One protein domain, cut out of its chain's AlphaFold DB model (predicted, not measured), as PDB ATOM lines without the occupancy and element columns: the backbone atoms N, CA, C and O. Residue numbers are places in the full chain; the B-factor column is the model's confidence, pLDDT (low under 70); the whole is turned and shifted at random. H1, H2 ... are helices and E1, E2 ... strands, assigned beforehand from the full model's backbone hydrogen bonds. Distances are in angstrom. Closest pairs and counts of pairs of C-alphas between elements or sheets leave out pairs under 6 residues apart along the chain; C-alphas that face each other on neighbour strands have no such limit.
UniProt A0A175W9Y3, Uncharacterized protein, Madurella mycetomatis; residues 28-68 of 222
ATOM      1  N   ASP A  28     -33.747 -20.270  15.682       67.15
ATOM      2  CA  ASP A  28     -35.000 -19.903  16.319       67.15
ATOM      3  C   ASP A  28     -36.098 -19.998  15.279       67.15
ATOM      4  O   ASP A  28     -35.990 -19.444  14.177       67.15
ATOM      5  N   SER A  29     -37.140 -20.766  15.590       65.90
ATOM      6  CA  SER A  29     -38.326 -20.815  14.739       65.90
ATOM      7  C   SER A  29     -38.766 -19.389  14.404       65.90
ATOM      8  O   SER A  29     -39.041 -19.106  13.243       65.90
ATOM      9  N   ASN A  30     -38.659 -18.474  15.371       69.57
ATOM     10  CA  ASN A  30     -38.891 -17.046  15.205       69.57
ATOM     11  C   ASN A  30     -37.997 -16.394  14.121       69.57
ATOM     12  O   ASN A  30     -38.500 -15.724  13.225       69.57
ATOM     13  N   VAL A  31     -36.693 -16.690  14.087       76.17
ATOM     14  CA  VAL A  31     -35.749 -16.183  13.062       76.17
ATOM     15  C   VAL A  31     -36.057 -16.711  11.656       76.17
ATOM     16  O   VAL A  31     -35.688 -16.095  10.656       76.17
ATOM     17  N   LYS A  32     -36.734 -17.858  11.520       77.80
ATOM     18  CA  LYS A  32     -37.164 -18.331  10.191       77.80
ATOM     19  C   LYS A  32     -38.310 -17.481   9.638       77.80
ATOM     20  O   LYS A  32     -38.359 -17.298   8.426       77.80
ATOM     21  N   TRP A  33     -39.191 -16.973  10.498       83.84
ATOM     22  CA  TRP A  33     -40.379 -16.201  10.113       83.84
ATOM     23  C   TRP A  33     -40.196 -14.683  10.210       83.84
ATOM     24  O   TRP A  33     -40.999 -13.951   9.642       83.84
ATOM     25  N   SER A  34     -39.123 -14.203  10.847       81.35
ATOM     26  CA  SER A  34     -38.826 -12.769  10.987       81.35
ATOM     27  C   SER A  34     -38.750 -12.024   9.654       81.35
ATOM     28  O   SER A  34     -39.017 -10.831   9.592       81.35
ATOM     29  N   ASN A  35     -38.403 -12.725   8.572       79.50
ATOM     30  CA  ASN A  35     -38.276 -12.137   7.238       79.50
ATOM     31  C   ASN A  35     -39.600 -12.132   6.459       79.50
ATOM     32  O   ASN A  35     -39.603 -11.894   5.251       79.50
ATOM     33  N   GLY A  36     -40.708 -12.434   7.133       85.58
ATOM     34  CA  GLY A  36     -42.023 -12.588   6.538       85.58
ATOM     35  C   GLY A  36     -42.255 -13.980   5.958       85.58
ATOM     36  O   GLY A  36     -41.407 -14.880   5.998       85.58
ATOM     37  N   SER A  37     -43.444 -14.158   5.400       87.08
ATOM     38  CA  SER A  37     -43.865 -15.376   4.725       87.08
ATOM     39  C   SER A  37     -43.933 -15.167   3.212       87.08
ATOM     40  O   SER A  37     -44.029 -14.053   2.706       87.08
ATOM     41  N   ARG A  38     -43.833 -16.263   2.466       87.09
ATOM     42  CA  ARG A  38     -44.034 -16.305   1.019       87.09
ATOM     43  C   ARG A  38     -44.935 -17.470   0.653       87.09
ATOM     44  O   ARG A  38     -44.940 -18.507   1.325       87.09
ATOM     45  N   HIS A  39     -45.644 -17.313  -0.451       87.28
ATOM     46  CA  HIS A  39     -46.499 -18.356  -0.987       87.28
ATOM     47  C   HIS A  39     -45.697 -19.584  -1.443       87.28
ATOM     48  O   HIS A  39     -44.476 -19.545  -1.653       87.28
ATOM     49  N   MET A  40     -46.396 -20.711  -1.564       85.82
ATOM     50  CA  MET A  40     -45.840 -21.946  -2.106       85.82
ATOM     51  C   MET A  40     -45.368 -21.763  -3.560       85.82
ATOM     52  O   MET A  40     -45.918 -20.936  -4.289       85.82
ATOM     53  N   PRO A  41     -44.377 -22.551  -4.021       81.31
ATOM     54  CA  PRO A  41     -44.005 -22.577  -5.433       81.31
ATOM     55  C   PRO A  41     -45.232 -22.837  -6.316       81.31
ATOM     56  O   PRO A  41     -46.001 -23.751  -6.030       81.31
ATOM     57  N   GLY A  42     -45.396 -22.037  -7.371       79.95
ATOM     58  CA  GLY A  42     -46.537 -22.110  -8.293       79.95
ATOM     59  C   GLY A  42     -47.633 -21.072  -8.035       79.95
ATOM     60  O   GLY A  42     -48.374 -20.745  -8.957       79.95
ATOM     61  N   VAL A  43     -47.691 -20.483  -6.837       83.51
ATOM     62  CA  VAL A  43     -48.595 -19.363  -6.539       83.51
ATOM     63  C   VAL A  43     -47.935 -18.064  -6.998       83.51
ATOM     64  O   VAL A  43     -46.831 -17.740  -6.555       83.51
ATOM     65  N   ARG A  44     -48.595 -17.319  -7.891       81.36
ATOM     66  CA  ARG A  44     -48.151 -15.974  -8.285       81.36
ATOM     67  C   ARG A  44     -48.947 -14.918  -7.542       81.36
ATOM     68  O   ARG A  44     -50.130 -15.096  -7.263       81.36
ATOM     69  N   VAL A  45     -48.258 -13.828  -7.252       82.80
ATOM     70  CA  VAL A  45     -48.752 -12.712  -6.465       82.80
ATOM     71  C   VAL A  45     -48.514 -11.449  -7.278       82.80
ATOM     72  O   VAL A  45     -47.454 -11.331  -7.895       82.80
ATOM     73  N   ASP A  46     -49.495 -10.559  -7.314       82.09
ATOM     74  CA  ASP A  46     -49.359  -9.246  -7.934       82.09
ATOM     75  C   ASP A  46     -48.442  -8.333  -7.098       82.09
ATOM     76  O   ASP A  46     -48.098  -8.643  -5.954       82.09
ATOM     77  N   VAL A  47     -48.053  -7.187  -7.658       81.91
ATOM     78  CA  VAL A  47     -47.246  -6.138  -7.015       81.91
ATOM     79  C   VAL A  47     -47.845  -5.704  -5.671       81.91
ATOM     80  O   VAL A  47     -47.102  -5.372  -4.750       81.91
ATOM     81  N   TYR A  48     -49.170  -5.776  -5.529       83.01
ATOM     82  CA  TYR A  48     -49.893  -5.434  -4.300       83.01
ATOM     83  C   TYR A  48     -49.934  -6.550  -3.245       83.01
ATOM     84  O   TYR A  48     -50.405  -6.316  -2.137       83.01
ATOM     85  N   GLY A  49     -49.430  -7.751  -3.542       75.49
ATOM     86  CA  GLY A  49     -49.458  -8.872  -2.598       75.49
ATOM     87  C   GLY A  49     -50.668  -9.805  -2.739       75.49
ATOM     88  O   GLY A  49     -50.733 -10.814  -2.033       75.49
ATOM     89  N   ASP A  50     -51.570  -9.535  -3.683       80.09
ATOM     90  CA  ASP A  50     -52.744 -10.369  -3.939       80.09
ATOM     91  C   ASP A  50     -52.424 -11.567  -4.832       80.09
ATOM     92  O   ASP A  50     -51.700 -11.466  -5.824       80.09
ATOM     93  N   VAL A  51     -52.987 -12.731  -4.499       78.35
ATOM     94  CA  VAL A  51     -52.852 -13.925  -5.337       78.35
ATOM     95  C   VAL A  51     -53.552 -13.683  -6.671       78.35
ATOM     96  O   VAL A  51     -54.763 -13.456  -6.717       78.35
ATOM     97  N   VAL A  52     -52.802 -13.812  -7.765       78.30
ATOM     98  CA  VAL A  52     -53.341 -13.702  -9.124       78.30
ATOM     99  C   VAL A  52     -54.263 -14.900  -9.371       78.30
ATOM    100  O   VAL A  52     -53.806 -16.008  -9.675       78.30
ATOM    101  N   LYS A  53     -55.574 -14.690  -9.198       64.08
ATOM    102  CA  LYS A  53     -56.633 -15.661  -9.509       64.08
ATOM    103  C   LYS A  53     -56.584 -15.978 -11.005       64.08
ATOM    104  O   LYS A  53     -57.103 -15.223 -11.817       64.08
ATOM    105  N   GLY A  54     -55.934 -17.075 -11.376       60.50
ATOM    106  CA  GLY A  54     -55.819 -17.481 -12.782       60.50
ATOM    107  C   GLY A  54     -54.709 -18.478 -13.085       60.50
ATOM    108  O   GLY A  54     -54.634 -18.989 -14.197       60.50
ATOM    109  N   LEU A  55     -53.850 -18.790 -12.115       62.75
ATOM    110  CA  LEU A  55     -52.827 -19.822 -12.264       62.75
ATOM    111  C   LEU A  55     -53.193 -21.054 -11.444       62.75
ATOM    112  O   LEU A  55     -53.818 -20.918 -10.397       62.75
ATOM    113  N   ASN A  56     -52.782 -22.224 -11.941       67.17
ATOM    114  CA  ASN A  56     -53.058 -23.596 -11.481       67.17
ATOM    115  C   ASN A  56     -52.613 -23.918 -10.032       67.17
ATOM    116  O   ASN A  56     -52.090 -24.999  -9.756       67.17
ATOM    117  N   ALA A  57     -52.769 -22.990  -9.095       70.64
ATOM    118  CA  ALA A  57     -52.518 -23.203  -7.689       70.64
ATOM    119  C   ALA A  57     -53.639 -24.073  -7.113       70.64
ATOM    120  O   ALA A  57     -54.806 -23.685  -7.083       70.64
ATOM    121  N   SER A  58     -53.277 -25.260  -6.632       78.99
ATOM    122  CA  SER A  58     -54.198 -26.094  -5.855       78.99
ATOM    123  C   SER A  58     -54.644 -25.329  -4.603       78.99
ATOM    124  O   SER A  58     -53.837 -24.621  -4.000       78.99
ATOM    125  N   ALA A  59     -55.888 -25.514  -4.149       81.09
ATOM    126  CA  ALA A  59     -56.376 -24.924  -2.896       81.09
ATOM    127  C   ALA A  59     -55.417 -25.186  -1.713       81.09
ATOM    128  O   ALA A  59     -55.154 -24.301  -0.902       81.09
ATOM    129  N   ASN A  60     -54.779 -26.362  -1.688       82.12
ATOM    130  CA  ASN A  60     -53.765 -26.732  -0.696       82.12
ATOM    131  C   ASN A  60     -52.478 -25.891  -0.747       82.12
ATOM    132  O   ASN A  60     -51.728 -25.855   0.227       82.12
ATOM    133  N   GLN A  61     -52.161 -25.277  -1.885       83.53
ATOM    134  CA  GLN A  61     -51.005 -24.392  -2.036       83.53
ATOM    135  C   GLN A  61     -51.312 -22.973  -1.557       83.53
ATOM    136  O   GLN A  61     -50.403 -22.309  -1.067       83.53
ATOM    137  N   LEU A  62     -52.570 -22.534  -1.660       80.60
ATOM    138  CA  LEU A  62     -53.012 -21.214  -1.201       80.60
ATOM    139  C   LEU A  62     -53.092 -21.128   0.328       80.60
ATOM    140  O   LEU A  62     -52.809 -20.078   0.892       80.60
ATOM    141  N   THR A  63     -53.409 -22.233   1.009       83.77
ATOM    142  CA  THR A  63     -53.468 -22.270   2.482       83.77
ATOM    143  C   THR A  63     -52.095 -22.365   3.146       83.77
ATOM    144  O   THR A  63     -51.947 -22.043   4.323       83.77
ATOM    145  N   LYS A  64     -51.067 -22.820   2.418       87.46
ATOM    146  CA  LYS A  64     -49.733 -23.070   2.971       87.46
ATOM    147  C   LYS A  64     -48.798 -21.908   2.666       87.46
ATOM    148  O   LYS A  64     -48.608 -21.524   1.517       87.46
ATOM    149  N   GLN A  65     -48.123 -21.417   3.699       86.83
ATOM    150  CA  GLN A  65     -47.060 -20.426   3.571       86.83
ATOM    151  C   GLN A  65     -45.708 -21.019   3.962       86.83
ATOM    152  O   GLN A  65     -45.610 -21.975   4.734       86.83
ATOM    153  N   ARG A  66     -44.641 -20.453   3.401       87.31
ATOM    154  CA  ARG A  66     -43.256 -20.798   3.727       87.31
ATOM    155  C   ARG A  66     -42.526 -19.557   4.231       87.31
ATOM    156  O   ARG A  66     -42.846 -18.462   3.784       87.31
ATOM    157  N   PRO A  67     -41.510 -19.702   5.087       86.79
ATOM    158  CA  PRO A  67     -40.670 -18.576   5.471       86.79
ATOM    159  C   PRO A  67     -40.011 -17.940   4.241       86.79
ATOM    160  O   PRO A  67     -39.512 -18.642   3.345       86.79
ATOM    161  N   CYS A  68     -40.022 -16.610   4.187       83.94
ATOM    162  CA  CYS A  68     -39.342 -15.864   3.146       83.94
ATOM    163  C   CYS A  68     -37.827 -15.953   3.363       83.94
ATOM    164  O   CYS A  68     -37.305 -15.779   4.468       83.94
TER     165      CYS A  68
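What this domain is: This is residues 28 to 68 of the 222 residues of an uncharacterized protein of Madurella mycetomatis (UniProt A0A175W9Y3). With little regular structure, this is a flat, loop-rich piece: a tiny two-strand sheet, E1 and E2, lies between short helix H1 at one end and a wide loop, residues 40 to 58, at the other. The 41 printed residues run H1, E1, H2, E2, mixed in class, with 15 in named elements. The whole is only just loose, close to compact, with a radius of gyration of the C-alphas of 11.3 A, spanning 36 by 22 by 12 A.

How they stand to each other: E1, residues 37 to 39, and E2, residues 65 to 67, are antiparallel neighbours at 134 degrees; N 38 and O 66 are 2.7 A apart, within hydrogen-bond range. The closest C-alphas of E2 and H1, residues 29 to 33, are those of Pro 67 and Trp 33, 5.2 A apart. H2, residues 59 to 62, is apart from H1. H1 has its O i to N i+4 pair within hydrogen-bond range; H2 is too short for one.

Where its parts are: H1 begins at C-alpha 29 (-38.326, -20.815, 14.739) and measures 6.8 A, E1 7.0 A, H2 5.3 A; E2, 6.9 A, ends at C-alpha 67 (-40.670, -18.576, 5.471).

The domain as a whole: The printed part has no cut. The link E1 to H2 is long. Residues 28 to 30 and 53 to 56 are under 70 in pLDDT.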